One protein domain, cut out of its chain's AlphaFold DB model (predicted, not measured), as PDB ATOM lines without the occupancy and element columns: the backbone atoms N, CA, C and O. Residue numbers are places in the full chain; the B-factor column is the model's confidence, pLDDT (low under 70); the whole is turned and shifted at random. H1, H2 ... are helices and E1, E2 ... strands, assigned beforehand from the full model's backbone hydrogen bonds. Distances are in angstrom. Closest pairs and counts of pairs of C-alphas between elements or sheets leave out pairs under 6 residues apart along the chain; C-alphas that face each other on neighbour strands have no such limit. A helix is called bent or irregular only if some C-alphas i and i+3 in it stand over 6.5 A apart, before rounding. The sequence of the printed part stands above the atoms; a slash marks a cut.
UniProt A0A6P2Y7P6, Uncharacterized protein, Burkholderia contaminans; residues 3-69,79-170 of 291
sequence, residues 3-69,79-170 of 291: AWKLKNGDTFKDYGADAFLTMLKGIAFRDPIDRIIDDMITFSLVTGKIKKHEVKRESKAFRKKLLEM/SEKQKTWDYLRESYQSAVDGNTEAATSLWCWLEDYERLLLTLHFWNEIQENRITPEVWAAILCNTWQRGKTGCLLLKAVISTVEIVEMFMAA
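Overview. This is residues 3 to 69 and 79 to 170 of the 291 residues of an uncharacterized protein of Burkholderia contaminans (UniProt A0A6P2Y7P6). Five helices, H1, H4, H5, H6 and H7, make an up-and-down bundle, each running against the one before it in the chain, and a separate helical hairpin, H2 and H3, forms a small lobe away from it. The short strand hairpin E1 and E2 sits beside H6, while H8 and H9 pack on the part of the bundle made by H6 and H7. The printed part has 159 residues, with named elements in the order E1, E2, H1 to H9; the two-strand sheet is antiparallel and the class is mostly helix. The whole is compact, with a radius of gyration of the C-alphas of 17.2 A and spans of 49 by 39 by 26 A.

Arrangement. E1, residues 3 to 5, and E2, residues 11 to 14, form an antiparallel hairpin, with N 4 to O 12 and N 12 to O 4 each within hydrogen-bond range at 2.9 A. The closest C-alphas of E2 and H6, residues 112 to 127, are those of Asp 14 and His 121, 6.2 A apart. H6 touches H7, residues 133 to 145, at a shallow tilt of 29 degrees, opposite ways, closest at C-alphas Thr 119 and Ile 139, 6.3 A. H5, residues 100 to 109, touches H7 the same way at a shallow tilt of 34.9 degrees, only just short of steep, closest at C-alphas Thr 100 and Val 135, 4.8 A. H4, residues 79 to 96, touches H5 with residues 88 to 95 alone, closest at C-alphas Ala 95 and Ala 103, 4.6 A. H1, residues 17 to 29, touches H4 at a shallow tilt of 30 degrees, opposite ways, closest at C-alphas Ala 28 and Trp 85, 5.2 A. H8, residues 152 to 155, touches H6, closest at C-alphas Leu 116 and Leu 152, 6.0 A. H9, residues 160 to 168, only just touches H7, with 3 pairs of C-alphas within 8 A, closest Leu 140 and Phe 167, 7.7 A. H2, residues 32 to 46, and H3, residues 52 to 67, form a helical hairpin, closest at C-alphas Ile 37 and Ser 59, 6.0 A; H2 is apart from H1, and H3 from H4. Every O i to N i+4 pair is within hydrogen-bond range in H1, H4, H5, H6, H7 and H9, against 10 of 11 in H2 and 10 of 12 in H3; H8 is too short for such a pair.

Along the chain. E1 begins at C-alpha 3, (30.226, 15.617, 57.056), and H9 ends at C-alpha 168, (31.405, -4.774, 55.245). H4 runs 25.7 A from C-alpha 79, (-3.115, 18.318, 49.134). H3 measures 23.5 A, H6 22.5 A and H2 21.8 A. H3 is irregular, with C-alphas 53 and 56 7.3 A apart, and has a kink of 26 degrees near residue 59.

Size, cuts and confidence. The C-alphas farthest apart, Glu 68 and Met 168, are 52.7 A apart. Residues 70 to 78 are not printed, and C-alphas 69 and 79 are 23.1 A apart across the cut. Of the links that are printed whole, H7 to H8 is short and the others are tight. The mean pLDDT of the printed part is 92.7, and no printed residue is under 70.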
ATOM      1  N   ALA A   3      30.248  14.712  58.195       94.56
ATOM      2  CA  ALA A   3      30.226  15.617  57.056       94.56
ATOM      3  C   ALA A   3      31.042  15.057  55.895       94.56
ATOM      4  O   ALA A   3      32.160  14.587  56.094       94.56
ATOM      5  N   TRP A   4      30.512  15.194  54.682       96.31
ATOM      6  CA  TRP A   4      31.162  14.750  53.454       96.31
ATOM      7  C   TRP A   4      31.268  15.902  52.471       96.31
ATOM      8  O   TRP A   4      30.310  16.644  52.230       96.31
ATOM      9  N   LYS A   5      32.450  16.040  51.871       96.81
ATOM     10  CA  LYS A   5      32.644  16.930  50.728       96.81
ATOM     11  C   LYS A   5      32.095  16.254  49.481       96.81
ATOM     12  O   LYS A   5      32.374  15.082  49.236       96.81
ATOM     13  N   LEU A   6      31.364  17.005  48.673       95.50
ATOM     14  CA  LEU A   6      30.822  16.547  47.403       95.50
ATOM     15  C   LEU A   6      31.691  17.057  46.250       95.50
ATOM     16  O   LEU A   6      32.334  18.105  46.335       95.50
ATOM     17  N   LYS A   7      31.731  16.311  45.144       89.75
ATOM     18  CA  LYS A   7      32.563  16.649  43.975       89.75
ATOM     19  C   LYS A   7      32.103  17.922  43.258       89.75
ATOM     20  O   LYS A   7      32.887  18.520  42.532       89.75
ATOM     21  N   ASN A   8      30.861  18.349  43.480       85.81
ATOM     22  CA  ASN A   8      30.331  19.621  42.985       85.81
ATOM     23  C   ASN A   8      30.791  20.844  43.821       85.81
ATOM     24  O   ASN A   8      30.482  21.977  43.454       85.81
ATOM     25  N   GLY A   9      31.545  20.624  44.907       89.31
ATOM     26  CA  GLY A   9      32.048  21.660  45.814       89.31
ATOM     27  C   GLY A   9      31.200  21.867  47.071       89.31
ATOM     28  O   GLY A   9      31.642  22.576  47.975       89.31
ATOM     29  N   ASP A  10      30.026  21.238  47.160       91.50
ATOM     30  CA  ASP A  10      29.164  21.332  48.334       91.50
ATOM     31  C   ASP A  10      29.705  20.492  49.499       91.50
ATOM     32  O   ASP A  10      30.588  19.641  49.360       91.50
ATOM     33  N   THR A  11      29.171  20.739  50.692       94.69
ATOM     34  CA  THR A  11      29.421  19.904  51.870       94.69
ATOM     35  C   THR A  11      28.088  19.476  52.449       94.69
ATOM     36  O   THR A  11      27.317  20.315  52.916       94.69
ATOM     37  N   PHE A  12      27.839  18.170  52.451       95.44
ATOM     38  CA  PHE A  12      26.719  17.601  53.180       95.44
ATOM     39  C   PHE A  12      27.123  17.416  54.638       95.44
ATOM     40  O   PHE A  12      28.164  16.826  54.927       95.44
ATOM     41  N   LYS A  13      26.316  17.944  55.555       95.12
ATOM     42  CA  LYS A  13      26.468  17.750  56.996       95.12
ATOM     43  C   LYS A  13      25.233  17.022  57.486       95.12
ATOM     44  O   LYS A  13      24.134  17.557  57.356       95.12
ATOM     45  N   ASP A  14      25.430  15.835  58.039       93.69
ATOM     46  CA  ASP A  14      24.340  15.078  58.629       93.69
ATOM     47  C   ASP A  14      24.135  15.510  60.085       93.69
ATOM     48  O   ASP A  14      24.988  15.293  60.961       93.69
ATOM     49  N   TYR A  15      22.998  16.167  60.311       93.00
ATOM     50  CA  TYR A  15      22.535  16.632  61.616       93.00
ATOM     51  C   TYR A  15      21.537  15.656  62.265       93.00
ATOM     52  O   TYR A  15      20.954  15.994  63.292       93.00
ATOM     53  N   GLY A  16      21.365  14.458  61.698       93.81
ATOM     54  CA  GLY A  16      20.482  13.410  62.197       93.81
ATOM     55  C   GLY A  16      19.098  13.411  61.545       93.81
ATOM     56  O   GLY A  16      18.778  14.245  60.690       93.81
ATOM     57  N   ALA A  17      18.271  12.461  61.988       94.50
ATOM     58  CA  ALA A  17      16.974  12.136  61.398       94.50
ATOM     59  C   ALA A  17      16.041  13.349  61.227       94.50
ATOM     60  O   ALA A  17      15.514  13.560  60.138       94.50
ATOM     61  N   ASP A  18      15.887  14.206  62.242       94.88
ATOM     62  CA  ASP A  18      14.979  15.366  62.179       94.88
ATOM     63  C   ASP A  18      15.365  16.372  61.084       94.88
ATOM     64  O   ASP A  18      14.518  16.915  60.361       94.88
ATOM     65  N   ALA A  19      16.667  16.619  60.932       94.38
ATOM     66  CA  ALA A  19      17.178  17.502  59.895       94.38
ATOM     67  C   ALA A  19      17.005  16.873  58.508       94.38
ATOM     68  O   ALA A  19      16.626  17.565  57.557       94.38
ATOM     69  N   PHE A  20      17.221  15.561  58.396       96.06
ATOM     70  CA  PHE A  20      17.012  14.836  57.149       96.06
ATOM     71  C   PHE A  20      15.527  14.798  56.748       96.06
ATOM     72  O   PHE A  20      15.184  15.097  55.605       96.06
ATOM     73  N   LEU A  21      14.615  14.561  57.693       96.62
ATOM     74  CA  LEU A  21      13.166  14.655  57.490       96.62
ATOM     75  C   LEU A  21      12.734  16.065  57.069       96.62
ATOM     76  O   LEU A  21      11.862  16.220  56.211       96.62
ATOM     77  N   THR A  22      13.370  17.106  57.612       96.19
ATOM     78  CA  THR A  22      13.145  18.492  57.174       96.19
ATOM     79  C   THR A  22      13.555  18.691  55.713       96.19
ATOM     80  O   THR A  22      12.823  19.326  54.949       96.19
ATOM     81  N   MET A  23      14.682  18.108  55.294       94.44
ATOM     82  CA  MET A  23      15.104  18.105  53.892       94.44
ATOM     83  C   MET A  23      14.094  17.360  53.006       94.44
ATOM     84  O   MET A  23      13.652  17.923  52.004       94.44
ATOM     85  N   LEU A  24      13.667  16.151  53.394       95.44
ATOM     86  CA  LEU A  24      12.653  15.369  52.671       95.44
ATOM     87  C   LEU A  24      11.341  16.139  52.505       95.44
ATOM     88  O   LEU A  24      10.777  16.185  51.412       95.44
ATOM     89  N   LYS A  25      10.892  16.829  53.557       95.00
ATOM     90  CA  LYS A  25       9.730  17.717  53.488       95.00
ATOM     91  C   LYS A  25       9.952  18.855  52.491       95.00
ATOM     92  O   LYS A  25       9.062  19.159  51.705       95.00
ATOM     93  N   GLY A  26      11.136  19.465  52.470       92.12
ATOM     94  CA  GLY A  26      11.492  20.472  51.467       92.12
ATOM     95  C   GLY A  26      11.372  19.952  50.030       92.12
ATOM     96  O   GLY A  26      10.881  20.670  49.161       92.12
ATOM     97  N   ILE A  27      11.751  18.694  49.791       89.75
ATOM     98  CA  ILE A  27      11.621  18.043  48.480       89.75
ATOM     99  C   ILE A  27      10.146  17.792  48.146       89.75
ATOM    100  O   ILE A  27       9.701  18.170  47.066       89.75
ATOM    101  N   ALA A  28       9.364  17.242  49.078       90.19
ATOM    102  CA  ALA A  28       7.934  16.979  48.885       90.19
ATOM    103  C   ALA A  28       7.128  18.238  48.525       90.19
ATOM    104  O   ALA A  28       6.153  18.178  47.776       90.19
ATOM    105  N   PHE A  29       7.531  19.388  49.074       89.19
ATOM    106  CA  PHE A  29       6.865  20.666  48.846       89.19
ATOM    107  C   PHE A  29       7.475  21.492  47.704       89.19
ATOM    108  O   PHE A  29       6.901  22.538  47.356       89.19
ATOM    109  N   ARG A  30       8.582  21.028  47.099       84.69
ATOM    110  CA  ARG A  30       9.205  21.664  45.932       84.69
ATOM    111  C   ARG A  30       8.177  21.744  44.807       84.69
ATOM    112  O   ARG A  30       7.393  20.825  44.578       84.69
ATOM    113  N   ASP A  31       8.109  22.898  44.163       79.44
ATOM    114  CA  ASP A  31       7.192  23.092  43.051       79.44
ATOM    115  C   ASP A  31       7.719  22.316  41.832       79.44
ATOM    116  O   ASP A  31       8.911  22.435  41.540       79.44
ATOM    117  N   PRO A  32       6.901  21.526  41.111       75.56
ATOM    118  CA  PRO A  32       7.371  20.845  39.905       75.56
ATOM    119  C   PRO A  32       7.985  21.808  38.878       75.56
ATOM    120  O   PRO A  32       8.885  21.420  38.132       75.56
ATOM    121  N   ILE A  33       7.570  23.082  38.883       79.31
ATOM    122  CA  ILE A  33       8.175  24.120  38.043       79.31
ATOM    123  C   ILE A  33       9.653  24.364  38.377       79.31
ATOM    124  O   ILE A  33      10.439  24.652  37.477       79.31
ATOM    125  N   ASP A  34      10.049  24.218  39.646       81.25
ATOM    126  CA  ASP A  34      11.423  24.445  40.100       81.25
ATOM    127  C   ASP A  34      12.371  23.412  39.471       81.25
ATOM    128  O   ASP A  34      13.474  23.764  39.070       81.25
ATOM    129  N   ARG A  35      11.901  22.177  39.243       76.62
ATOM    130  CA  ARG A  35      12.664  21.150  38.515       76.62
ATOM    131  C   ARG A  35      12.939  21.552  37.066       76.62
ATOM    132  O   ARG A  35      14.063  21.433  36.592       76.62
ATOM    133  N   ILE A  36      11.920  22.049  36.364       81.38
ATOM    134  CA  ILE A  36      12.066  22.499  34.971       81.38
ATOM    135  C   ILE A  36      13.069  23.654  34.904       81.38
ATOM    136  O   ILE A  36      13.905  23.711  34.004       81.38
ATOM    137  N   ILE A  37      13.008  24.566  35.877       86.38
ATOM    138  CA  ILE A  37      13.950  25.679  35.981       86.38
ATOM    139  C   ILE A  37      15.375  25.160  36.193       86.38
ATOM    140  O   ILE A  37      16.277  25.611  35.486       86.38
ATOM    141  N   ASP A  38      15.582  24.205  37.101       84.00
ATOM    142  CA  ASP A  38      16.897  23.609  37.365       84.00
ATOM    143  C   ASP A  38      17.490  22.951  36.104       84.00
ATOM    144  O   ASP A  38      18.667  23.162  35.786       84.00
ATOM    145  N   ASP A  39      16.675  22.234  35.326       83.38
ATOM    146  CA  ASP A  39      17.089  21.616  34.060       83.38
ATOM    147  C   ASP A  39      17.454  22.676  33.002       83.38
ATOM    148  O   ASP A  39      18.500  22.590  32.346       83.38
ATOM    149  N   MET A  40      16.642  23.732  32.868       86.25
ATOM    150  CA  MET A  40      16.909  24.847  31.950       86.25
ATOM    151  C   MET A  40      18.193  25.602  32.314       86.25
ATOM    152  O   MET A  40      18.969  25.983  31.427       86.25
ATOM    153  N   ILE A  41      18.438  25.812  33.608       90.88
ATOM    154  CA  ILE A  41      19.656  26.440  34.125       90.88
ATOM    155  C   ILE A  41      20.865  25.556  33.847       90.88
ATOM    156  O   ILE A  41      21.867  26.047  33.324       90.88
ATOM    157  N   THR A  42      20.763  24.262  34.139       85.12
ATOM    158  CA  THR A  42      21.841  23.294  33.915       85.12
ATOM    159  C   THR A  42      22.227  23.247  32.441       85.12
ATOM    160  O   THR A  42      23.400  23.413  32.105       85.12
ATOM    161  N   PHE A  43      21.247  23.123  31.544       87.31
ATOM    162  CA  PHE A  43      21.482  23.160  30.103       87.31
ATOM    163  C   PHE A  43      22.143  24.472  29.659       87.31
ATOM    164  O   PHE A  43      23.083  24.467  28.860       87.31
ATOM    165  N   SER A  44      21.691  25.605  30.197       89.38
ATOM    166  CA  SER A  44      22.242  26.922  29.862       89.38
ATOM    167  C   SER A  44      23.680  27.104  30.360       89.38
ATOM    168  O   SER A  44      24.494  27.688  29.649       89.38
ATOM    169  N   LEU A  45      24.022  26.574  31.538       86.81
ATOM    170  CA  LEU A  45      25.395  26.558  32.051       86.81
ATOM    171  C   LEU A  45      26.304  25.684  31.180       86.81
ATOM    172  O   LEU A  45      27.370  26.131  30.768       86.81
ATOM    173  N   VAL A  46      25.872  24.457  30.868       83.62
ATOM    174  CA  VAL A  46      26.663  23.492  30.081       83.62
ATOM    175  C   VAL A  46      26.913  23.994  28.658       83.62
ATOM    176  O   VAL A  46      28.003  23.822  28.120       83.62
ATOM    177  N   THR A  47      25.932  24.669  28.057       90.44
ATOM    178  CA  THR A  47      26.060  25.274  26.719       90.44
ATOM    179  C   THR A  47      26.742  26.645  26.722       90.44
ATOM    180  O   THR A  47      26.875  27.258  25.665       90.44
ATOM    181  N   GLY A  48      27.167  27.150  27.886       91.06
ATOM    182  CA  GLY A  48      27.827  28.451  28.016       91.06
ATOM    183  C   GLY A  48      26.916  29.662  27.782       91.06
ATOM    184  O   GLY A  48      27.418  30.776  27.644       91.06
ATOM    185  N   LYS A  49      25.590  29.474  27.747       93.81
ATOM    186  CA  LYS A  49      24.609  30.558  27.562       93.81
ATOM    187  C   LYS A  49      24.533  31.495  28.762       93.81
ATOM    188  O   LYS A  49      24.199  32.661  28.592       93.81
ATOM    189  N   ILE A  50      24.808  30.980  29.960       93.19
ATOM    190  CA  ILE A  50      24.806  31.748  31.209       93.19
ATOM    191  C   ILE A  50      26.036  31.379  32.041       93.19
ATOM    192  O   ILE A  50      26.550  30.263  31.948       93.19
ATOM    193  N   LYS A  51      26.505  32.297  32.886       92.62
ATOM    194  CA  LYS A  51      27.600  32.065  33.839       92.62
ATOM    195  C   LYS A  51      27.062  31.752  35.237       92.62
ATOM    196  O   LYS A  51      25.954  32.133  35.603       92.62
ATOM    197  N   LYS A  52      27.888  31.120  36.084       86.81
ATOM    198  CA  LYS A  52      27.513  30.713  37.459       86.81
ATOM    199  C   LYS A  52      26.944  31.860  38.314       86.81
ATOM    200  O   LYS A  52      26.022  31.639  39.090       86.81
ATOM    201  N   HIS A  53      27.457  33.084  38.162       91.88
ATOM    202  CA  HIS A  53      26.965  34.250  38.911       91.88
ATOM    203  C   HIS A  53      25.593  34.758  38.427       91.88
ATOM    204  O   HIS A  53      24.934  35.509  39.140       91.88
ATOM    205  N   GLU A  54      25.141  34.335  37.243       91.31
ATOM    206  CA  GLU A  54      23.872  34.750  36.634       91.31
ATOM    207  C   GLU A  54      22.714  33.813  37.002       91.31
ATOM    208  O   GLU A  54      21.554  34.206  36.905       91.31
ATOM    209  N   VAL A  55      23.013  32.611  37.511       88.50
ATOM    210  CA  VAL A  55      22.042  31.540  37.811       88.50
ATOM    211  C   VAL A  55      20.818  32.038  38.575       88.50
ATOM    212  O   VAL A  55      19.692  31.737  38.187       88.50
ATOM    213  N   LYS A  56      21.000  32.839  39.633       89.06
ATOM    214  CA  LYS A  56      19.872  33.354  40.430       89.06
ATOM    215  C   LYS A  56      18.938  34.256  39.618       89.06
ATOM    216  O   LYS A  56      17.721  34.163  39.767       89.06
ATOM    217  N   ARG A  57      19.501  35.133  38.778       94.44
ATOM    218  CA  ARG A  57      18.730  36.051  37.926       94.44
ATOM    219  C   ARG A  57      17.941  35.259  36.887       94.44
ATOM    220  O   ARG A  57      16.736  35.458  36.761       94.44
ATOM    221  N   GLU A  58      18.612  34.332  36.213       92.50
ATOM    222  CA  GLU A  58      18.021  33.518  35.148       92.50
ATOM    223  C   GLU A  58      16.953  32.560  35.687       92.50
ATOM    224  O   GLU A  58      15.878  32.453  35.106       92.50
ATOM    225  N   SER A  59      17.169  31.963  36.864       88.25
ATOM    226  CA  SER A  59      16.172  31.090  37.507       88.25
ATOM    227  C   SER A  59      14.871  31.846  37.778       88.25
ATOM    228  O   SER A  59      13.777  31.351  37.509       88.25
ATOM    229  N   LYS A  60      14.977  33.095  38.257       91.25
ATOM    230  CA  LYS A  60      13.816  33.962  38.498       91.25
ATOM    231  C   LYS A  60      13.107  34.338  37.192       91.25
ATOM    232  O   LYS A  60      11.878  34.377  37.164       91.25
ATOM    233  N   ALA A  61      13.863  34.601  36.126       90.62
ATOM    234  CA  ALA A  61      13.315  34.918  34.810       90.62
ATOM    235  C   ALA A  61      12.576  33.717  34.194       90.62
ATOM    236  O   ALA A  61      11.438  33.871  33.748       90.62
ATOM    237  N   PHE A  62      13.167  32.518  34.240       89.19
ATOM    238  CA  PHE A  62      12.518  31.287  33.786       89.19
ATOM    239  C   PHE A  62      11.255  30.981  34.581       89.19
ATOM    240  O   PHE A  62      10.224  30.692  33.977       89.19
ATOM    241  N   ARG A  63      11.291  31.139  35.911       87.88
ATOM    242  CA  ARG A  63      10.101  30.954  36.749       87.88
ATOM    243  C   ARG A  63       8.963  31.874  36.345       87.88
ATOM    244  O   ARG A  63       7.844  31.409  36.173       87.88
ATOM    245  N   LYS A  64       9.251  33.168  36.172       87.81
ATOM    246  CA  LYS A  64       8.247  34.145  35.738       87.81
ATOM    247  C   LYS A  64       7.641  33.737  34.393       87.81
ATOM    248  O   LYS A  64       6.424  33.677  34.280       87.81
ATOM    249  N   LYS A  65       8.483  33.375  33.422       87.06
ATOM    250  CA  LYS A  65       8.038  32.953  32.090       87.06
ATOM    251  C   LYS A  65       7.146  31.710  32.139       87.06
ATOM    252  O   LYS A  65       6.126  31.687  31.466       87.06
ATOM    253  N   LEU A  66       7.515  30.697  32.924       82.88
ATOM    254  CA  LEU A  66       6.741  29.458  33.051       82.88
ATOM    255  C   LEU A  66       5.392  29.683  33.752       82.88
ATOM    256  O   LEU A  66       4.405  29.079  33.354       82.88
ATOM    257  N   LEU A  67       5.330  30.578  34.743       81.12
ATOM    258  CA  LEU A  67       4.077  30.950  35.416       81.12
ATOM    259  C   LEU A  67       3.132  31.780  34.529       81.12
ATOM    260  O   LEU A  67       1.931  31.806  34.776       81.12
ATOM    261  N   GLU A  68       3.660  32.471  33.518       84.44
ATOM    262  CA  GLU A  68       2.879  33.251  32.546       84.44
ATOM    263  C   GLU A  68       2.369  32.397  31.367       84.44
ATOM    264  O   GLU A  68       1.565  32.877  30.565       84.44
ATOM    265  N   MET A  69       2.808  31.136  31.240       80.12
ATOM    266  CA  MET A  69       2.344  30.243  30.176       80.12
ATOM    267  C   MET A  69       0.906  29.762  30.447       80.12
ATOM    268  O   MET A  69       0.596  29.329  31.559       80.12
ATOM    269  N   SER A  79      -2.701  19.668  48.742       87.19
ATOM    270  CA  SER A  79      -3.115  18.318  49.134       87.19
ATOM    271  C   SER A  79      -2.210  17.241  48.538       87.19
ATOM    272  O   SER A  79      -1.867  16.302  49.246       87.19
ATOM    273  N   GLU A  80      -1.804  17.366  47.275       86.62
ATOM    274  CA  GLU A  80      -0.887  16.409  46.642       86.62
ATOM    275  C   GLU A  80       0.504  16.477  47.270       86.62
ATOM    276  O   GLU A  80       1.057  15.444  47.630       86.62
ATOM    277  N   LYS A  81       1.030  17.687  47.509       88.88
ATOM    278  CA  LYS A  81       2.307  17.875  48.221       88.88
ATOM    279  C   LYS A  81       2.284  17.251  49.619       88.88
ATOM    280  O   LYS A  81       3.265  16.648  50.046       88.88
ATOM    281  N   GLN A  82       1.155  17.363  50.321       92.88
ATOM    282  CA  GLN A  82       0.979  16.739  51.630       92.88
ATOM    283  C   GLN A  82       0.980  15.207  51.538       92.88
ATOM    284  O   GLN A  82       1.715  14.581  52.292       92.88
ATOM    285  N   LYS A  83       0.262  14.610  50.574       91.81
ATOM    286  CA  LYS A  83       0.282  13.151  50.343       91.81
ATOM    287  C   LYS A  83       1.688  12.636  50.040       91.81
ATOM    288  O   LYS A  83       2.107  11.630  50.599       91.81
ATOM    289  N   THR A  84       2.430  13.353  49.201       91.44
ATOM    290  CA  THR A  84       3.839  13.054  48.922       91.44
ATOM    291  C   THR A  84       4.684  13.083  50.193       91.44
ATOM    292  O   THR A  84       5.503  12.198  50.423       91.44
ATOM    293  N   TRP A  85       4.491  14.102  51.033       95.38
ATOM    294  CA  TRP A  85       5.213  14.216  52.296       95.38
ATOM    295  C   TRP A  85       4.854  13.094  53.276       95.38
ATOM    296  O   TRP A  85       5.745  12.574  53.941       95.38
ATOM    297  N   ASP A  86       3.581  12.715  53.367       96.25
ATOM    298  CA  ASP A  86       3.144  11.591  54.199       96.25
ATOM    299  C   ASP A  86       3.804  10.286  53.735       96.25
ATOM    300  O   ASP A  86       4.481   9.642  54.533       96.25
ATOM    301  N   TYR A  87       3.770  10.001  52.429       95.19
ATOM    302  CA  TYR A  87       4.444   8.841  51.838       95.19
ATOM    303  C   TYR A  87       5.950   8.797  52.135       95.19
ATOM    304  O   TYR A  87       6.473   7.761  52.547       95.19
ATOM    305  N   LEU A  88       6.671   9.909  51.951       96.06
ATOM    306  CA  LEU A  88       8.119   9.944  52.191       96.06
ATOM    307  C   LEU A  88       8.476   9.761  53.658       96.06
ATOM    308  O   LEU A  88       9.450   9.081  53.970       96.06
ATOM    309  N   ARG A  89       7.700  10.373  54.555       97.50
ATOM    310  CA  ARG A  89       7.905  10.244  55.997       97.50
ATOM    311  C   ARG A  89       7.655   8.813  56.457       97.50
ATOM    312  O   ARG A  89       8.461   8.277  57.206       97.50
ATOM    313  N   GLU A  90       6.567   8.203  55.996       97.75
ATOM    314  CA  GLU A  90       6.214   6.816  56.313       97.75
ATOM    315  C   GLU A  90       7.231   5.829  55.737       97.75
ATOM    316  O   GLU A  90       7.649   4.908  56.437       97.75
ATOM    317  N   SER A  91       7.694   6.057  54.505       97.88
ATOM    318  CA  SER A  91       8.742   5.242  53.879       97.88
ATOM    319  C   SER A  91      10.067   5.360  54.630       97.88
ATOM    320  O   SER A  91      10.723   4.351  54.867       97.88
ATOM    321  N   TYR A  92      10.450   6.572  55.051       98.44
ATOM    322  CA  TYR A  92      11.637   6.788  55.883       98.44
ATOM    323  C   TYR A  92      11.525   6.059  57.220       98.44
ATOM    324  O   TYR A  92      12.437   5.320  57.575       98.44
ATOM    325  N   GLN A  93      10.410   6.221  57.937       98.31
ATOM    326  CA  GLN A  93      10.225   5.564  59.229       98.31
ATOM    327  C   GLN A  93      10.232   4.040  59.081       98.31
ATOM    328  O   GLN A  93      10.960   3.362  59.790       98.31
ATOM    329  N   SER A  94       9.512   3.510  58.091       98.38
ATOM    330  CA  SER A  94       9.485   2.071  57.817       98.38
ATOM    331  C   SER A  94      10.872   1.532  57.462       98.38
ATOM    332  O   SER A  94      11.233   0.439  57.885       98.38
ATOM    333  N   ALA A  95      11.666   2.294  56.699       98.38
ATOM    334  CA  ALA A  95      13.049   1.940  56.400       98.38
ATOM    335  C   ALA A  95      13.904   1.907  57.672       98.38
ATOM    336  O   ALA A  95      14.648   0.952  57.874       98.38
ATOM    337  N   VAL A  96      13.771   2.905  58.550       97.94
ATOM    338  CA  VAL A  96      14.459   2.921  59.849       97.94
ATOM    339  C   VAL A  96      14.058   1.719  60.710       97.94
ATOM    340  O   VAL A  96      14.917   1.089  61.321       97.94
ATOM    341  N   ASP A  97      12.786   1.327  60.661       98.12
ATOM    342  CA  ASP A  97      12.234   0.181  61.391       98.12
ATOM    343  C   ASP A  97      12.616  -1.189  60.784       98.12
ATOM    344  O   ASP A  97      12.167  -2.230  61.268       98.12
ATOM    345  N   GLY A  98      13.452  -1.223  59.737       97.81
ATOM    346  CA  GLY A  98      13.997  -2.460  59.163       97.81
ATOM    347  C   GLY A  98      13.407  -2.878  57.811       97.81
ATOM    348  O   GLY A  98      13.787  -3.924  57.284       97.81
ATOM    349  N   ASN A  99      12.490  -2.104  57.223       98.38
ATOM    350  CA  ASN A  99      11.849  -2.466  55.957       98.38
ATOM    351  C   ASN A  99      12.715  -2.084  54.736       98.38
ATOM    352  O   ASN A  99      12.831  -0.914  54.358       98.38
ATOM    353  N   THR A 100      13.279  -3.090  54.065       97.94
ATOM    354  CA  THR A 100      14.144  -2.928  52.882       97.94
ATOM    355  C   THR A 100      13.406  -2.428  51.637       97.94
ATOM    356  O   THR A 100      13.979  -1.698  50.822       97.94
ATOM    357  N   GLU A 101      12.128  -2.779  51.475       96.94
ATOM    358  CA  GLU A 101      11.295  -2.314  50.360       96.94
ATOM    359  C   GLU A 101      10.962  -0.832  50.515       96.94
ATOM    360  O   GLU A 101      11.034  -0.074  49.545       96.94
ATOM    361  N   ALA A 102      10.672  -0.393  51.741       98.00
ATOM    362  CA  ALA A 102      10.466   1.016  52.051       98.00
ATOM    363  C   ALA A 102      11.747   1.832  51.813       98.00
ATOM    364  O   ALA A 102      11.685   2.911  51.221       98.00
ATOM    365  N   ALA A 103      12.914   1.291  52.182       97.94
ATOM    366  CA  ALA A 103      14.211   1.913  51.911       97.94
ATOM    367  C   ALA A 103      14.465   2.079  50.403       97.94
ATOM    368  O   ALA A 103      14.831   3.162  49.940       97.94
ATOM    369  N   THR A 104      14.201   1.028  49.622       96.25
ATOM    370  CA  THR A 104      14.319   1.054  48.155       96.25
ATOM    371  C   THR A 104      13.330   2.041  47.537       96.25
ATOM    372  O   THR A 104      13.696   2.840  46.679       96.25
ATOM    373  N   SER A 105      12.084   2.039  48.005       95.62
ATOM    374  CA  SER A 105      11.028   2.924  47.512       95.62
ATOM    375  C   SER A 105      11.334   4.394  47.798       95.62
ATOM    376  O   SER A 105      11.159   5.243  46.921       95.62
ATOM    377  N   LEU A 106      11.856   4.693  48.992       96.94
ATOM    378  CA  LEU A 106      12.352   6.019  49.349       96.94
ATOM    379  C   LEU A 106      13.496   6.443  48.419       96.94
ATOM    380  O   LEU A 106      13.454   7.541  47.871       96.94
ATOM    381  N   TRP A 107      14.487   5.575  48.195       96.56
ATOM    382  CA  TRP A 107      15.614   5.858  47.301       96.56
ATOM    383  C   TRP A 107      15.157   6.126  45.857       96.56
ATOM    384  O   TRP A 107      15.594   7.090  45.224       96.56
ATOM    385  N   CYS A 108      14.229   5.316  45.342       93.06
ATOM    386  CA  CYS A 108      13.685   5.450  43.991       93.06
ATOM    387  C   CYS A 108      12.933   6.766  43.784       93.06
ATOM    388  O   CYS A 108      12.995   7.327  42.688       93.06
ATOM    389  N   TRP A 109      12.268   7.270  44.826       92.62
ATOM    390  CA  TRP A 109      11.521   8.524  44.772       92.62
ATOM    391  C   TRP A 109      12.428   9.762  44.655       92.62
ATOM    392  O   TRP A 109      12.014  10.795  44.130       92.62
ATOM    393  N   LEU A 110      13.670   9.664  45.129       92.25
ATOM    394  CA  LEU A 110      14.643  10.753  45.104       92.25
ATOM    395  C   LEU A 110      15.367  10.848  43.750       92.25
ATOM    396  O   LEU A 110      15.429   9.887  42.986       92.25
ATOM    397  N   GLU A 111      15.956  12.008  43.461       89.75
ATOM    398  CA  GLU A 111      16.883  12.194  42.336       89.75
ATOM    399  C   GLU A 111      18.328  11.909  42.776       89.75
ATOM    400  O   GLU A 111      18.621  11.855  43.963       89.75
ATOM    401  N   ASP A 112      19.259  11.739  41.832       91.75
ATOM    402  CA  ASP A 112      20.645  11.309  42.107       91.75
ATOM    403  C   ASP A 112      21.380  12.120  43.186       91.75
ATOM    404  O   ASP A 112      22.164  11.552  43.948       91.75
ATOM    405  N   TYR A 113      21.136  13.432  43.269       91.44
ATOM    406  CA  TYR A 113      21.731  14.254  44.320       91.44
ATOM    407  C   TYR A 113      21.163  13.875  45.689       91.44
ATOM    408  O   TYR A 113      21.915  13.522  46.594       91.44
ATOM    409  N   GLU A 114      19.840  13.875  45.835       93.88
ATOM    410  CA  GLU A 114      19.165  13.512  47.077       93.88
ATOM    411  C   GLU A 114      19.340  12.027  47.447       93.88
ATOM    412  O   GLU A 114      19.439  11.714  48.631       93.88
ATOM    413  N   ARG A 115      19.473  11.127  46.465       96.75
ATOM    414  CA  ARG A 115      19.848   9.715  46.652       96.75
ATOM    415  C   ARG A 115      21.205   9.600  47.321       96.75
ATOM    416  O   ARG A 115      21.320   8.892  48.310       96.75
ATOM    417  N   LEU A 116      22.211  10.336  46.840       96.94
ATOM    418  CA  LEU A 116      23.522  10.370  47.488       96.94
ATOM    419  C   LEU A 116      23.426  10.890  48.926       96.94
ATOM    420  O   LEU A 116      24.068  10.334  49.814       96.94
ATOM    421  N   LEU A 117      22.636  11.943  49.170       97.31
ATOM    422  CA  LEU A 117      22.450  12.463  50.529       97.31
ATOM    423  C   LEU A 117      21.781  11.429  51.441       97.31
ATOM    424  O   LEU A 117      22.219  11.263  52.577       97.31
ATOM    425  N   LEU A 118      20.771  10.708  50.940       98.19
ATOM    426  CA  LEU A 118      20.144   9.588  51.644       98.19
ATOM    427  C   LEU A 118      21.162   8.498  51.962       98.19
ATOM    428  O   LEU A 118      21.213   8.051  53.100       98.19
ATOM    429  N   THR A 119      22.003   8.110  51.003       98.38
ATOM    430  CA  THR A 119      23.056   7.113  51.224       98.38
ATOM    431  C   THR A 119      24.017   7.544  52.322       98.38
ATOM    432  O   THR A 119      24.313   6.759  53.213       98.38
ATOM    433  N   LEU A 120      24.507   8.786  52.286       98.25
ATOM    434  CA  LEU A 120      25.443   9.294  53.293       98.25
ATOM    435  C   LEU A 120      24.793   9.414  54.675       98.25
ATOM    436  O   LEU A 120      25.437   9.139  55.686       98.25
ATOM    437  N   HIS A 121      23.515   9.791  54.717       98.25
ATOM    438  CA  HIS A 121      22.733   9.781  55.945       98.25
ATOM    439  C   HIS A 121      22.569   8.352  56.477       98.25
ATOM    440  O   HIS A 121      22.953   8.079  57.604       98.25
ATOM    441  N   PHE A 122      22.118   7.398  55.663       98.56
ATOM    442  CA  PHE A 122      21.938   6.006  56.091       98.56
ATOM    443  C   PHE A 122      23.265   5.331  56.445       98.56
ATOM    444  O   PHE A 122      23.303   4.500  57.347       98.56
ATOM    445  N   TRP A 123      24.372   5.748  55.824       98.44
ATOM    446  CA  TRP A 123      25.710   5.356  56.251       98.44
ATOM    447  C   TRP A 123      26.010   5.823  57.680       98.44
ATOM    448  O   TRP A 123      26.564   5.072  58.475       98.44
ATOM    449  N   ASN A 124      25.620   7.042  58.051       97.56
ATOM    450  CA  ASN A 124      25.708   7.487  59.441       97.56
ATOM    451  C   ASN A 124      24.766   6.694  60.358       97.56
ATOM    452  O   ASN A 124      25.152   6.343  61.467       97.56
ATOM    453  N   GLU A 125      23.548   6.394  59.908       97.94
ATOM    454  CA  GLU A 125      22.560   5.677  60.716       97.94
ATOM    455  C   GLU A 125      22.987   4.235  61.037       97.94
ATOM    456  O   GLU A 125      22.851   3.812  62.186       97.94
ATOM    457  N   ILE A 126      23.559   3.489  60.078       98.06
ATOM    458  CA  ILE A 126      24.043   2.116  60.331       98.06
ATOM    459  C   ILE A 126      25.226   2.112  61.301       98.06
ATOM    460  O   ILE A 126      25.320   1.256  62.174       98.06
ATOM    461  N   GLN A 127      26.099   3.116  61.212       96.62
ATOM    462  CA  GLN A 127      27.248   3.275  62.108       96.62
ATOM    463  C   GLN A 127      26.838   3.551  63.556       96.62
ATOM    464  O   GLN A 127      27.593   3.292  64.489       96.62
ATOM    465  N   GLU A 128      25.627   4.062  63.735       95.81
ATOM    466  CA  GLU A 128      25.038   4.366  65.028       95.81
ATOM    467  C   GLU A 128      24.004   3.310  65.453       95.81
ATOM    468  O   GLU A 128      23.283   3.509  66.430       95.81
ATOM    469  N   ASN A 129      23.935   2.183  64.732       96.62
ATOM    470  CA  ASN A 129      23.001   1.075  64.957       96.62
ATOM    471  C   ASN A 129      21.519   1.498  64.957       96.62
ATOM    472  O   ASN A 129      20.706   0.903  65.662       96.62
ATOM    473  N   ARG A 130      21.162   2.541  64.194       97.06
ATOM    474  CA  ARG A 130      19.776   3.032  64.075       97.06
ATOM    475  C   ARG A 130      18.994   2.392  62.933       97.06
ATOM    476  O   ARG A 130      17.775   2.474  62.929       97.06
ATOM    477  N   ILE A 131      19.684   1.741  62.000       98.50
ATOM    478  CA  ILE A 131      19.088   0.918  60.941       98.50
ATOM    479  C   ILE A 131      19.768  -0.447  60.905       98.50
ATOM    480  O   ILE A 131      20.869  -0.611  61.434       98.50
ATOM    481  N   THR A 132      19.131  -1.423  60.264       98.62
ATOM    482  CA  THR A 132      19.687  -2.773  60.142       98.62
ATOM    483  C   THR A 132      20.687  -2.889  58.977       98.62
ATOM    484  O   THR A 132      20.602  -2.123  58.006       98.62
ATOM    485  N   PRO A 133      21.617  -3.864  59.018       98.75
ATOM    486  CA  PRO A 133      22.497  -4.179  57.892       98.75
ATOM    487  C   PRO A 133      21.756  -4.494  56.585       98.75
ATOM    488  O   PRO A 133      22.292  -4.245  55.507       98.75
ATOM    489  N   GLU A 134      20.536  -5.030  56.654       98.62
ATOM    490  CA  GLU A 134      19.684  -5.339  55.498       98.62
ATOM    491  C   GLU A 134      19.161  -4.064  54.825       98.62
ATOM    492  O   GLU A 134      19.223  -3.932  53.602       98.62
ATOM    493  N   VAL A 135      18.694  -3.093  55.617       98.69
ATOM    494  CA  VAL A 135      18.261  -1.781  55.111       98.69
ATOM    495  C   VAL A 135      19.435  -1.038  54.492       98.69
ATOM    496  O   VAL A 135      19.318  -0.482  53.397       98.69
ATOM    497  N   TRP A 136      20.586  -1.058  55.167       98.75
ATOM    498  CA  TRP A 136      21.804  -0.471  54.625       98.75
ATOM    499  C   TRP A 136      22.220  -1.135  53.306       98.75
ATOM    500  O   TRP A 136      22.521  -0.433  52.340       98.75
ATOM    501  N   ALA A 137      22.163  -2.466  53.228       98.50
ATOM    502  CA  ALA A 137      22.468  -3.211  52.013       98.50
ATOM    503  C   ALA A 137      21.580  -2.798  50.829       98.50
ATOM    504  O   ALA A 137      22.095  -2.563  49.736       98.50
ATOM    505  N   ALA A 138      20.273  -2.617  51.053       97.75
ATOM    506  CA  ALA A 138      19.349  -2.160  50.017       97.75
ATOM    507  C   ALA A 138      19.718  -0.760  49.487       97.75
ATOM    508  O   ALA A 138      19.746  -0.527  48.275       97.75
ATOM    509  N   ILE A 139      20.051   0.183  50.376       98.25
ATOM    510  CA  ILE A 139      20.482   1.532  49.976       98.25
ATOM    511  C   ILE A 139      21.823   1.491  49.241       98.25
ATOM    512  O   ILE A 139      21.975   2.148  48.205       98.25
ATOM    513  N   LEU A 140      22.793   0.727  49.747       98.31
ATOM    514  CA  LEU A 140      24.118   0.614  49.147       98.31
ATOM    515  C   LEU A 140      24.049  -0.012  47.750       98.31
ATOM    516  O   LEU A 140      24.635   0.554  46.829       98.31
ATOM    517  N   CYS A 141      23.292  -1.101  47.573       96.44
ATOM    518  CA  CYS A 141      23.098  -1.765  46.279       96.44
ATOM    519  C   CYS A 141      22.553  -0.783  45.231       96.44
ATOM    520  O   CYS A 141      23.194  -0.538  44.204       96.44
ATOM    521  N   ASN A 142      21.440  -0.102  45.537       95.69
ATOM    522  CA  ASN A 142      20.857   0.884  44.623       95.69
ATOM    523  C   ASN A 142      21.838   2.030  44.304       95.69
ATOM    524  O   ASN A 142      21.978   2.446  43.153       95.69
ATOM    525  N   THR A 143      22.561   2.518  45.314       96.88
ATOM    526  CA  THR A 143      23.564   3.583  45.150       96.88
ATOM    527  C   THR A 143      24.719   3.151  44.248       96.88
ATOM    528  O   THR A 143      25.213   3.959  43.454       96.88
ATOM    529  N   TRP A 144      25.159   1.899  44.376       96.38
ATOM    530  CA  TRP A 144      26.260   1.337  43.605       96.38
ATOM    531  C   TRP A 144      25.872   1.128  42.139       96.38
ATOM    532  O   TRP A 144      26.623   1.537  41.254       96.38
ATOM    533  N   GLN A 145      24.679   0.583  41.873       91.88
ATOM    534  CA  GLN A 145      24.319   0.103  40.535       91.88
ATOM    535  C   GLN A 145      23.437   1.042  39.693       91.88
ATOM    536  O   GLN A 145      23.441   0.927  38.470       91.88
ATOM    537  N   ARG A 146      22.685   1.989  40.281       85.44
ATOM    538  CA  ARG A 146      21.520   2.598  39.587       85.44
ATOM    539  C   ARG A 146      21.552   4.119  39.364       85.44
ATOM    540  O   ARG A 146      20.524   4.716  39.044       85.44
ATOM    541  N   GLY A 147      22.697   4.787  39.508       78.81
ATOM    542  CA  GLY A 147      22.803   6.225  39.205       78.81
ATOM    543  C   GLY A 147      22.838   6.533  37.700       78.81
ATOM    544  O   GLY A 147      23.352   5.739  36.910       78.81
ATOM    545  N   LYS A 148      22.388   7.729  37.276       76.50
ATOM    546  CA  LYS A 148      22.357   8.139  35.845       76.50
ATOM    547  C   LYS A 148      23.726   8.063  35.162       76.50
ATOM    548  O   LYS A 148      23.815   7.974  33.942       76.50
ATOM    549  N   THR A 149      24.801   8.146  35.946       73.06
ATOM    550  CA  THR A 149      26.192   8.064  35.466       73.06
ATOM    551  C   THR A 149      26.976   6.914  36.111       73.06
ATOM    552  O   THR A 149      28.204   6.960  36.141       73.06
ATOM    553  N   GLY A 150      26.274   5.893  36.616       83.75
ATOM    554  CA  GLY A 150      26.828   4.799  37.418       83.75
ATOM    555  C   GLY A 150      26.790   5.094  38.921       83.75
ATOM    556  O   GLY A 150      25.988   5.911  39.373       83.75
ATOM    557  N   CYS A 151      27.676   4.447  39.683       91.38
ATOM    558  CA  CYS A 151      27.756   4.538  41.143       91.38
ATOM    559  C   CYS A 151      27.740   5.986  41.672       91.38
ATOM    560  O   CYS A 151      28.608   6.807  41.346       91.38
ATOM    561  N   LEU A 152      26.770   6.296  42.540       94.00
ATOM    562  CA  LEU A 152      26.587   7.646  43.087       94.00
ATOM    563  C   LEU A 152      27.674   8.031  44.099       94.00
ATOM    564  O   LEU A 152      27.961   9.220  44.246       94.00
ATOM    565  N   LEU A 153      28.352   7.063  44.731       94.88
ATOM    566  CA  LEU A 153      29.458   7.338  45.664       94.88
ATOM    567  C   LEU A 153      30.609   8.104  44.993       94.88
ATOM    568  O   LEU A 153      31.301   8.879  45.652       94.88
ATOM    569  N   LEU A 154      30.764   7.989  43.666       90.81
ATOM    570  CA  LEU A 154      31.750   8.752  42.890       90.81
ATOM    571  C   LEU A 154      31.513  10.271  42.927       90.81
ATOM    572  O   LEU A 154      32.398  11.045  42.556       90.81
ATOM    573  N   LYS A 155      30.325  10.715  43.354       93.50
ATOM    574  CA  LYS A 155      29.963  12.131  43.499       93.50
ATOM    575  C   LYS A 155      30.312  12.699  44.878       93.50
ATOM    576  O   LYS A 155      30.197  13.911  45.069       93.50
ATOM    577  N   ALA A 156      30.804  11.877  45.801       94.94
ATOM    578  CA  ALA A 156      31.326  12.296  47.096       94.94
ATOM    579  C   ALA A 156      32.848  12.070  47.191       94.94
ATOM    580  O   ALA A 156      33.456  11.324  46.423       94.94
ATOM    581  N   VAL A 157      33.500  12.778  48.111       95.25
ATOM    582  CA  VAL A 157      34.902  12.543  48.478       95.25
ATOM    583  C   VAL A 157      34.910  11.544  49.630       95.25
ATOM    584  O   VAL A 157      34.855  11.938  50.791       95.25
ATOM    585  N   ILE A 158      34.946  10.261  49.281       94.25
ATOM    586  CA  ILE A 158      34.943   9.128  50.212       94.25
ATOM    587  C   ILE A 158      36.229   8.342  49.982       94.25
ATOM    588  O   ILE A 158      36.646   8.138  48.838       94.25
ATOM    589  N   SER A 159      36.895   7.946  51.065       93.12
ATOM    590  CA  SER A 159      38.109   7.141  50.949       93.12
ATOM    591  C   SER A 159      37.774   5.712  50.523       93.12
ATOM    592  O   SER A 159      36.712   5.186  50.838       93.12
ATOM    593  N   THR A 160      38.706   5.041  49.853       92.19
ATOM    594  CA  THR A 160      38.546   3.624  49.508       92.19
ATOM    595  C   THR A 160      38.318   2.745  50.739       92.19
ATOM    596  O   THR A 160      37.550   1.794  50.665       92.19
ATOM    597  N   VAL A 161      38.951   3.070  51.870       94.12
ATOM    598  CA  VAL A 161      38.757   2.349  53.137       94.12
ATOM    599  C   VAL A 161      37.315   2.488  53.619       94.12
ATOM    600  O   VAL A 161      36.692   1.484  53.931       94.12
ATOM    601  N   GLU A 162      36.758   3.697  53.582       96.00
ATOM    602  CA  GLU A 162      35.368   3.942  53.985       96.00
ATOM    603  C   GLU A 162      34.371   3.238  53.050       96.00
ATOM    604  O   GLU A 162      33.390   2.679  53.521       96.00
ATOM    605  N   ILE A 163      34.639   3.166  51.740       96.81
ATOM    606  CA  ILE A 163      33.800   2.367  50.825       96.81
ATOM    607  C   ILE A 163      33.885   0.872  51.175       96.81
ATOM    608  O   ILE A 163      32.875   0.180  51.159       96.81
ATOM    609  N   VAL A 164      35.064   0.351  51.521       97.00
ATOM    610  CA  VAL A 164      35.183  -1.040  51.993       97.00
ATOM    611  C   VAL A 164      34.368  -1.246  53.273       97.00
ATOM    612  O   VAL A 164      33.626  -2.218  53.360       97.00
ATOM    613  N   GLU A 165      34.448  -0.330  54.240       97.75
ATOM    614  CA  GLU A 165      33.648  -0.382  55.473       97.75
ATOM    615  C   GLU A 165      32.141  -0.342  55.188       97.75
ATOM    616  O   GLU A 165      31.383  -1.080  55.814       97.75
ATOM    617  N   MET A 166      31.713   0.455  54.203       98.38
ATOM    618  CA  MET A 166      30.332   0.488  53.718       98.38
ATOM    619  C   MET A 166      29.862  -0.894  53.257       98.38
ATOM    620  O   MET A 166      28.800  -1.340  53.687       98.38
ATOM    621  N   PHE A 167      30.647  -1.600  52.441       98.31
ATOM    622  CA  PHE A 167      30.313  -2.967  52.023       98.31
ATOM    623  C   PHE A 167      30.313  -3.953  53.197       98.31
ATOM    624  O   PHE A 167      29.400  -4.761  53.315       98.31
ATOM    625  N   MET A 168      31.297  -3.866  54.094       97.56
ATOM    626  CA  MET A 168      31.405  -4.774  55.245       97.56
ATOM    627  C   MET A 168      30.273  -4.600  56.267       97.56
ATOM    628  O   MET A 168      29.968  -5.536  57.000       97.56
ATOM    629  N   ALA A 169      29.661  -3.415  56.335       98.38
ATOM    630  CA  ALA A 169      28.509  -3.149  57.194       98.38
ATOM    631  C   ALA A 169      27.176  -3.640  56.601       98.38
ATOM    632  O   ALA A 169      26.158  -3.626  57.294       98.38
ATOM    633  N   ALA A 170      27.147  -4.021  55.322       98.44
ATOM    634  CA  ALA A 170      25.944  -4.488  54.646       98.44
ATOM    635  C   ALA A 170      25.730  -5.991  54.863       98.44
ATOM    636  O   ALA A 170      26.671  -6.784  54.854       98.44
TER     637      ALA A 170